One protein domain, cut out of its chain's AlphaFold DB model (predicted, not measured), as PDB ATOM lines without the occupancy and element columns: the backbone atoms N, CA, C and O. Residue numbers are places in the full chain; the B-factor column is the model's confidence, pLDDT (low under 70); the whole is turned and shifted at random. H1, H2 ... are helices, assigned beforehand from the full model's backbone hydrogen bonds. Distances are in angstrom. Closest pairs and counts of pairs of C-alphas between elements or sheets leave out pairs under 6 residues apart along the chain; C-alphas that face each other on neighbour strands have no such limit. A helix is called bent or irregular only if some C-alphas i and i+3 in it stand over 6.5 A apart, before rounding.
ATOM      1  N   GLU A 160      23.273  25.414  20.019       91.25
ATOM      2  CA  GLU A 160      22.784  26.184  21.172       91.25
ATOM      3  C   GLU A 160      23.872  26.352  22.232       91.25
ATOM      4  O   GLU A 160      24.047  27.436  22.786       91.25
ATOM      5  N   ALA A 161      24.651  25.296  22.482       87.12
ATOM      6  CA  ALA A 161      25.833  25.363  23.331       87.12
ATOM      7  C   ALA A 161      26.851  26.375  22.783       87.12
ATOM      8  O   ALA A 161      27.498  27.075  23.558       87.12
ATOM      9  N   GLY A 162      26.960  26.491  21.456       90.69
ATOM     10  CA  GLY A 162      27.789  27.503  20.805       90.69
ATOM     11  C   GLY A 162      27.304  28.929  21.057       90.69
ATOM     12  O   GLY A 162      28.119  29.796  21.363       90.69
ATOM     13  N   LEU A 163      25.992  29.170  20.977       92.44
ATOM     14  CA  LEU A 163      25.401  30.479  21.275       92.44
ATOM     15  C   LEU A 163      25.560  30.854  22.753       92.44
ATOM     16  O   LEU A 163      26.007  31.961  23.037       92.44
ATOM     17  N   ARG A 164      25.302  29.919  23.681       90.69
ATOM     18  CA  ARG A 164      25.545  30.126  25.124       90.69
ATOM     19  C   ARG A 164      27.004  30.477  25.408       90.69
ATOM     20  O   ARG A 164      27.279  31.423  26.133       90.69
ATOM     21  N   GLN A 165      27.944  29.773  24.776       90.31
ATOM     22  CA  GLN A 165      29.368  30.068  24.931       90.31
ATOM     23  C   GLN A 165      29.737  31.473  24.421       90.31
ATOM     24  O   GLN A 165      30.577  32.140  25.023       90.31
ATOM     25  N   ILE A 166      29.145  31.925  23.308       92.00
ATOM     26  CA  ILE A 166      29.356  33.288  22.797       92.00
ATOM     27  C   ILE A 166      28.843  34.318  23.805       92.00
ATOM     28  O   ILE A 166      29.536  35.306  24.046       92.00
ATOM     29  N   ASP A 167      27.669  34.086  24.384       92.50
ATOM     30  CA  ASP A 167      27.043  34.985  25.352       92.50
ATOM     31  C   ASP A 167      27.886  35.107  26.633       92.50
ATOM     32  O   ASP A 167      28.368  36.193  26.961       92.50
ATOM     33  N   GLU A 168      28.217  33.975  27.263       91.31
ATOM     34  CA  GLU A 168      29.015  33.916  28.497       91.31
ATOM     35  C   GLU A 168      30.388  34.598  28.351       91.31
ATOM     36  O   GLU A 168      30.818  35.379  29.209       91.31
ATOM     37  N   GLU A 169      31.107  34.328  27.256       90.94
ATOM     38  CA  GLU A 169      32.418  34.944  27.024       90.94
ATOM     39  C   GLU A 169      32.299  36.436  26.676       90.94
ATOM     40  O   GLU A 169      33.180  37.226  27.039       90.94
ATOM     41  N   SER A 170      31.208  36.852  26.022       93.50
ATOM     42  CA  SER A 170      30.933  38.265  25.733       93.50
ATOM     43  C   SER A 170      30.639  39.043  27.014       93.50
ATOM     44  O   SER A 170      31.258  40.084  27.246       93.50
ATOM     45  N   GLU A 171      29.775  38.522  27.890       93.44
ATOM     46  CA  GLU A 171      29.484  39.116  29.198       93.44
ATOM     47  C   GLU A 171      30.746  39.243  30.047       93.44
ATOM     48  O   GLU A 171      31.043  40.309  30.599       93.44
ATOM     49  N   ARG A 172      31.549  38.176  30.101       91.69
ATOM     50  CA  ARG A 172      32.828  38.186  30.809       91.69
ATOM     51  C   ARG A 172      33.756  39.274  30.280       91.69
ATOM     52  O   ARG A 172      34.393  39.974  31.070       91.69
ATOM     53  N   TRP A 173      33.864  39.419  28.960       92.81
ATOM     54  CA  TRP A 173      34.723  40.431  28.350       92.81
ATOM     55  C   TRP A 173      34.222  41.852  28.625       92.81
ATOM     56  O   TRP A 173      35.018  42.721  28.982       92.81
ATOM     57  N   ILE A 174      32.908  42.081  28.539       92.38
ATOM     58  CA  ILE A 174      32.274  43.360  28.891       92.38
ATOM     59  C   ILE A 174      32.566  43.713  30.351       92.38
ATOM     60  O   ILE A 174      32.980  44.839  30.640       92.38
ATOM     61  N   ARG A 175      32.413  42.746  31.259       90.62
ATOM     62  CA  ARG A 175      32.685  42.924  32.684       90.62
ATOM     63  C   ARG A 175      34.140  43.300  32.948       90.62
ATOM     64  O   ARG A 175      34.395  44.274  33.647       90.62
ATOM     65  N   LEU A 176      35.095  42.580  32.354       90.62
ATOM     66  CA  LEU A 176      36.525  42.900  32.466       90.62
ATOM     67  C   LEU A 176      36.837  44.312  31.958       90.62
ATOM     68  O   LEU A 176      37.564  45.059  32.614       90.62
ATOM     69  N   CYS A 177      36.276  44.678  30.802       90.12
ATOM     70  CA  CYS A 177      36.448  46.003  30.221       90.12
ATOM     71  C   CYS A 177      35.965  47.099  31.169       90.12
ATOM     72  O   CYS A 177      36.714  48.040  31.417       90.12
ATOM     73  N   ARG A 178      34.753  46.967  31.715       88.38
ATOM     74  CA  ARG A 178      34.173  47.965  32.619       88.38
ATOM     75  C   ARG A 178      34.882  47.976  33.966       88.38
ATOM     76  O   ARG A 178      35.522  48.963  34.297       88.38
ATOM     77  N   GLU A 179      34.852  46.865  34.695       87.25
ATOM     78  CA  GLU A 179      35.223  46.825  36.116       87.25
ATOM     79  C   GLU A 179      36.734  46.832  36.369       87.25
ATOM     80  O   GLU A 179      37.176  47.271  37.427       87.25
ATOM     81  N   ILE A 180      37.540  46.301  35.443       88.81
ATOM     82  CA  ILE A 180      38.983  46.121  35.675       88.81
ATOM     83  C   ILE A 180      39.804  47.094  34.838       88.81
ATOM     84  O   ILE A 180      40.811  47.631  35.307       88.81
ATOM     85  N   TRP A 181      39.436  47.291  33.573       92.12
ATOM     86  CA  TRP A 181      40.283  48.053  32.661       92.12
ATOM     87  C   TRP A 181      39.926  49.532  32.604       92.12
ATOM     88  O   TRP A 181      40.842  50.347  32.689       92.12
ATOM     89  N   MET A 182      38.645  49.878  32.486       87.19
ATOM     90  CA  MET A 182      38.213  51.246  32.194       87.19
ATOM     91  C   MET A 182      37.762  52.015  33.441       87.19
ATOM     92  O   MET A 182      38.254  53.118  33.676       87.19
ATOM     93  N   GLU A 183      36.861  51.461  34.251       84.12
ATOM     94  CA  GLU A 183      36.142  52.199  35.297       84.12
ATOM     95  C   GLU A 183      36.693  51.916  36.704       84.12
ATOM     96  O   GLU A 183      37.166  50.820  37.003       84.12
ATOM     97  N   GLY A 184      36.620  52.919  37.586       73.88
ATOM     98  CA  GLY A 184      37.040  52.830  38.990       73.88
ATOM     99  C   GLY A 184      38.446  53.377  39.277       73.88
ATOM    100  O   GLY A 184      39.333  53.376  38.427       73.88
ATOM    101  N   GLY A 185      38.672  53.836  40.514       67.00
ATOM    102  CA  GLY A 185      39.937  54.466  40.935       67.00
ATOM    103  C   GLY A 185      41.165  53.542  40.924       67.00
ATOM    104  O   GLY A 185      42.292  54.017  41.013       67.00
ATOM    105  N   SER A 186      40.960  52.229  40.793       77.25
ATOM    106  CA  SER A 186      42.019  51.215  40.671       77.25
ATOM    107  C   SER A 186      42.035  50.529  39.302       77.25
ATOM    108  O   SER A 186      42.649  49.471  39.158       77.25
ATOM    109  N   SER A 187      41.363  51.102  38.298       88.88
ATOM    110  CA  SER A 187      41.345  50.536  36.950       88.88
ATOM    111  C   SER A 187      42.735  50.557  36.315       88.88
ATOM    112  O   SER A 187      43.622  51.338  36.694       88.88
ATOM    113  N   LEU A 188      42.942  49.698  35.315       88.38
ATOM    114  CA  LEU A 188      44.186  49.690  34.550       88.38
ATOM    115  C   LEU A 188      44.460  51.062  33.921       88.38
ATOM    116  O   LEU A 188      45.592  51.537  33.989       88.38
ATOM    117  N   ILE A 189      43.447  51.701  33.329       89.19
ATOM    118  CA  ILE A 189      43.603  53.011  32.690       89.19
ATOM    119  C   ILE A 189      43.904  54.093  33.727       89.19
ATOM    120  O   ILE A 189      44.892  54.802  33.557       89.19
ATOM    121  N   ALA A 190      43.185  54.142  34.852       86.75
ATOM    122  CA  ALA A 190      43.475  55.094  35.928       86.75
ATOM    123  C   ALA A 190      44.916  54.937  36.462       86.75
ATOM    124  O   ALA A 190      45.631  55.917  36.700       86.75
ATOM    125  N   THR A 191      45.386  53.691  36.578       88.44
ATOM    126  CA  THR A 191      46.767  53.375  36.982       88.44
ATOM    127  C   THR A 191      47.792  53.836  35.941       88.44
ATOM    128  O   THR A 191      48.871  54.308  36.292       88.44
ATOM    129  N   LEU A 192      47.488  53.694  34.649       87.31
ATOM    130  CA  LEU A 192      48.373  54.124  33.563       87.31
ATOM    131  C   LEU A 192      48.412  55.651  33.411       87.31
ATOM    132  O   LEU A 192      49.484  56.207  33.148       87.31
ATOM    133  N   ASP A 193      47.282  56.325  33.613       87.38
ATOM    134  CA  ASP A 193      47.162  57.780  33.516       87.38
ATOM    135  C   ASP A 193      47.908  58.483  34.650       87.38
ATOM    136  O   ASP A 193      48.660  59.428  34.403       87.38
ATOM    137  N   SER A 194      47.805  57.949  35.870       86.88
ATOM    138  CA  SER A 194      48.553  58.423  37.044       86.88
ATOM    139  C   SER A 194      50.044  58.059  37.024       86.88
ATOM    140  O   SER A 194      50.811  58.529  37.868       86.88
ATOM    141  N   LEU A 195      50.499  57.239  36.067       88.06
ATOM    142  CA  LEU A 195      51.887  56.795  36.001       88.06
ATOM    143  C   LEU A 195      52.812  57.911  35.466       88.06
ATOM    144  O   LEU A 195      52.651  58.329  34.309       88.06
ATOM    145  N   PRO A 196      53.856  58.320  36.220       89.56
ATOM    146  CA  PRO A 196      54.816  59.321  35.765       89.56
ATOM    147  C   PRO A 196      55.495  58.914  34.456       89.56
ATOM    148  O   PRO A 196      55.815  57.739  34.248       89.56
ATOM    149  N   VAL A 197      55.795  59.892  33.595       81.44
ATOM    150  CA  VAL A 197      56.423  59.657  32.279       81.44
ATOM    151  C   VAL A 197      57.740  58.882  32.405       81.44
ATOM    152  O   VAL A 197      58.022  58.012  31.585       81.44
ATOM    153  N   THR A 198      58.495  59.103  33.482       81.31
ATOM    154  CA  THR A 198      59.747  58.394  33.792       81.31
ATOM    155  C   THR A 198      59.567  56.889  34.019       81.31
ATOM    156  O   THR A 198      60.487  56.115  33.772       81.31
ATOM    157  N   ARG A 199      58.376  56.442  34.441       81.25
ATOM    158  CA  ARG A 199      58.039  55.019  34.618       81.25
ATOM    159  C   ARG A 199      57.405  54.388  33.375       81.25
ATOM    160  O   ARG A 199      57.212  53.169  33.338       81.25
ATOM    161  N   ARG A 200      57.135  55.169  32.324       84.75
ATOM    162  CA  ARG A 200      56.605  54.681  31.040       84.75
ATOM    163  C   ARG A 200      57.726  54.095  30.180       84.75
ATOM    164  O   ARG A 200      58.124  54.663  29.167       84.75
ATOM    165  N   THR A 201      58.229  52.938  30.605       88.31
ATOM    166  CA  THR A 201      59.303  52.212  29.909       88.31
ATOM    167  C   THR A 201      58.923  51.839  28.473       88.31
ATOM    168  O   THR A 201      57.755  51.599  28.156       88.31
ATOM    169  N   ASP A 202      59.919  51.670  27.602       80.94
ATOM    170  CA  ASP A 202      59.689  51.202  26.227       80.94
ATOM    171  C   ASP A 202      59.052  49.813  26.166       80.94
ATOM    172  O   ASP A 202      58.297  49.502  25.243       80.94
ATOM    173  N   LYS A 203      59.300  48.973  27.177       81.31
ATOM    174  CA  LYS A 203      58.622  47.683  27.322       81.31
ATOM    175  C   LYS A 203      57.115  47.871  27.498       81.31
ATOM    176  O   LYS A 203      56.349  47.204  26.804       81.31
ATOM    177  N   LEU A 204      56.702  48.788  28.375       84.12
ATOM    178  CA  LEU A 204      55.291  49.097  28.611       84.12
ATOM    179  C   LEU A 204      54.631  49.648  27.339       84.12
ATOM    180  O   LEU A 204      53.563  49.180  26.952       84.12
ATOM    181  N   ARG A 205      55.308  50.558  26.624       85.25
ATOM    182  CA  ARG A 205      54.828  51.093  25.334       85.25
ATOM    183  C   ARG A 205      54.628  49.995  24.288       85.25
ATOM    184  O   ARG A 205      53.571  49.920  23.666       85.25
ATOM    185  N   LYS A 206      55.605  49.094  24.125       85.25
ATOM    186  CA  LYS A 206      55.497  47.945  23.205       85.25
ATOM    187  C   LYS A 206      54.340  47.015  23.581       85.25
ATOM    188  O   LYS A 206      53.644  46.517  22.697       85.25
ATOM    189  N   GLN A 207      54.108  46.788  24.875       83.50
ATOM    190  CA  GLN A 207      52.972  45.992  25.350       83.50
ATOM    191  C   GLN A 207      51.625  46.674  25.073       83.50
ATOM    192  O   GLN A 207      50.696  45.998  24.625       83.50
ATOM    193  N   ALA A 208      51.525  47.992  25.265       87.50
ATOM    194  CA  ALA A 208      50.327  48.762  24.938       87.50
ATOM    195  C   ALA A 208      50.016  48.704  23.432       87.50
ATOM    196  O   ALA A 208      48.908  48.336  23.050       87.50
ATOM    197  N   LEU A 209      51.013  48.940  22.571       87.19
ATOM    198  CA  LEU A 209      50.860  48.841  21.114       87.19
ATOM    199  C   LEU A 209      50.409  47.445  20.666       87.19
ATOM    200  O   LEU A 209      49.484  47.318  19.864       87.19
ATOM    201  N   SER A 210      51.014  46.391  21.220       85.81
ATOM    202  CA  SER A 210      50.595  45.014  20.937       85.81
ATOM    203  C   SER A 210      49.153  44.745  21.384       85.81
ATOM    204  O   SER A 210      48.414  44.051  20.687       85.81
ATOM    205  N   SER A 211      48.731  45.310  22.519       88.19
ATOM    206  CA  SER A 211      47.360  45.171  23.024       88.19
ATOM    207  C   SER A 211      46.359  45.907  22.132       88.19
ATOM    208  O   SER A 211      45.344  45.326  21.761       88.19
ATOM    209  N   ILE A 212      46.687  47.122  21.673       90.50
ATOM    210  CA  ILE A 212      45.877  47.887  20.709       90.50
ATOM    211  C   ILE A 212      45.669  47.094  19.414       90.50
ATOM    212  O   ILE A 212      44.548  47.005  18.915       90.50
ATOM    213  N   GLN A 213      46.726  46.486  18.867       89.44
ATOM    214  CA  GLN A 213      46.619  45.671  17.652       89.44
ATOM    215  C   GLN A 213      45.674  44.477  17.840       89.44
ATOM    216  O   GLN A 213      44.833  44.217  16.980       89.44
ATOM    217  N   LYS A 214      45.761  43.787  18.982       89.44
ATOM    218  CA  LYS A 214      44.872  42.662  19.302       89.44
ATOM    219  C   LYS A 214      43.422  43.096  19.490       89.44
ATOM    220  O   LYS A 214      42.537  42.418  18.987       89.44
ATOM    221  N   LEU A 215      43.176  44.229  20.149       92.50
ATOM    222  CA  LEU A 215      41.826  44.780  20.311       92.50
ATOM    223  C   LEU A 215      41.201  45.161  18.962       92.50
ATOM    224  O   LEU A 215      40.024  44.898  18.729       92.50
ATOM    225  N   ARG A 216      41.993  45.713  18.033       92.38
ATOM    226  CA  ARG A 216      41.538  45.986  16.659       92.38
ATOM    227  C   ARG A 216      41.180  44.705  15.905       92.38
ATOM    228  O   ARG A 216      40.149  44.671  15.238       92.38
ATOM    229  N   ALA A 217      42.008  43.668  16.023       87.19
ATOM    230  CA  ALA A 217      41.722  42.365  15.428       87.19
ATOM    231  C   ALA A 217      40.443  41.752  16.022       87.19
ATOM    232  O   ALA A 217      39.562  41.356  15.270       87.19
ATOM    233  N   LEU A 218      40.293  41.774  17.350       91.62
ATOM    234  CA  LEU A 218      39.095  41.295  18.038       91.62
ATOM    235  C   LEU A 218      37.835  42.015  17.544       91.62
ATOM    236  O   LEU A 218      36.885  41.356  17.144       91.62
ATOM    237  N   LYS A 219      37.853  43.354  17.476       95.00
ATOM    238  CA  LYS A 219      36.728  44.143  16.947       95.00
ATOM    239  C   LYS A 219      36.322  43.694  15.539       95.00
ATOM    240  O   LYS A 219      35.133  43.598  15.242       95.00
ATOM    241  N   LYS A 220      37.302  43.420  14.670       94.56
ATOM    242  CA  LYS A 220      37.053  42.930  13.309       94.56
ATOM    243  C   LYS A 220      36.380  41.555  13.323       94.56
ATOM    244  O   LYS A 220      35.381  41.381  12.630       94.56
ATOM    245  N   GLU A 221      36.903  40.610  14.101       93.38
ATOM    246  CA  GLU A 221      36.351  39.251  14.194       93.38
ATOM    247  C   GLU A 221      34.943  39.245  14.805       93.38
ATOM    248  O   GLU A 221      34.040  38.618  14.251       93.38
ATOM    249  N   CYS A 222      34.706  40.024  15.868       94.00
ATOM    250  CA  CYS A 222      33.373  40.209  16.448       94.00
ATOM    251  C   CYS A 222      32.375  40.744  15.411       94.00
ATOM    252  O   CYS A 222      31.272  40.221  15.305       94.00
ATOM    253  N   GLY A 223      32.768  41.717  14.579       94.62
ATOM    254  CA  GLY A 223      31.905  42.237  13.511       94.62
ATOM    255  C   GLY A 223      31.651  41.248  12.364       94.62
ATOM    256  O   GLY A 223      30.663  41.365  11.638       94.62
ATOM    257  N   ILE A 224      32.530  40.264  12.151       94.56
ATOM    258  CA  ILE A 224      32.265  39.149  11.228       94.56
ATOM    259  C   ILE A 224      31.257  38.186  11.857       94.56
ATOM    260  O   ILE A 224      30.314  37.781  11.180       94.56
ATOM    261  N   LEU A 225      31.447  37.834  13.131       93.69
ATOM    262  CA  LEU A 225      30.559  36.936  13.864       93.69
ATOM    263  C   LEU A 225      29.144  37.513  13.982       93.69
ATOM    264  O   LEU A 225      28.189  36.826  13.635       93.69
ATOM    265  N   GLN A 226      29.017  38.787  14.363       95.75
ATOM    266  CA  GLN A 226      27.743  39.500  14.457       95.75
ATOM    267  C   GLN A 226      26.950  39.408  13.148       95.75
ATOM    268  O   GLN A 226      25.840  38.892  13.144       95.75
ATOM    269  N   ARG A 227      27.560  39.775  12.013       96.81
ATOM    270  CA  ARG A 227      26.912  39.694  10.689       96.81
ATOM    271  C   ARG A 227      26.502  38.281  10.282       96.81
ATOM    272  O   ARG A 227      25.680  38.120   9.386       96.81
ATOM    273  N   LYS A 228      27.136  37.245  10.840       94.56
ATOM    274  CA  LYS A 228      26.727  35.854  10.608       94.56
ATOM    275  C   LYS A 228      25.526  35.481  11.469       94.56
ATOM    276  O   LYS A 228      24.632  34.828  10.952       94.56
ATOM    277  N   LEU A 229      25.507  35.901  12.733       93.31
ATOM    278  CA  LEU A 229      24.394  35.654  13.649       93.31
ATOM    279  C   LEU A 229      23.137  36.437  13.249       93.31
ATOM    280  O   LEU A 229      22.057  35.869  13.258       93.31
ATOM    281  N   GLU A 230      23.279  37.681  12.786       93.81
ATOM    282  CA  GLU A 230      22.171  38.508  12.274       93.81
ATOM    283  C   GLU A 230      21.465  37.898  11.055       93.81
ATOM    284  O   GLU A 230      20.330  38.243  10.774       93.81
ATOM    285  N   LYS A 231      22.121  37.000  10.310       93.62
ATOM    286  CA  LYS A 231      21.483  36.270   9.201       93.62
ATOM    287  C   LYS A 231      20.658  35.069   9.664       93.62
ATOM    288  O   LYS A 231      19.979  34.464   8.840       93.62
TER     289      LYS A 231
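What this domain is: This is residues 160 to 231 of the 233 residues of the protein "DUF1016 family protein" of Planctomycetes bacterium (UniProt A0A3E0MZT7). Picture a long, open U: H1 and then short H2 make one arm, the chain turns round near Thr 198, and long H3 folds back as the other arm, with a gap between H1 and H3. The printed part has 72 residues with three named helices, H1, H2, H3 in order, and no named strand: all helix. It is loose, radius of gyration of the C-alphas 16.0 A, a rod spanning 50 by 24 by 16 A.

How they stand to each other: Start with H1, residues 160 to 182; its residues 180 to 182 alone touch H2, residues 188 to 193. They touch only at the corner by their tight link, the closest C-alphas being Trp 181 and Leu 188, 4.6 A apart. They run the same way at a shallow tilt of 30 degrees. H3, residues 202 to 229, is apart from both. Every O i to N i+4 pair is within hydrogen-bond range in H2, 17 of 19 in H1 and 23 of 24 in H3.

Where its parts are: Find C-alpha 160 at (22.784, 26.184, 21.172); H1 runs 31.4 A, only just irregular, with C-alphas 179 and 182 6.6 A apart. H2 covers 8.7 A. H3 runs 40.6 A to C-alpha 229 at (24.394, 35.654, 13.649).

The domain as a whole: The farthest C-alphas, Glu 160 and Thr 198, are 50.6 A apart. The printed part has no cut and no long link; residue 185 alone is under pLDDT 70.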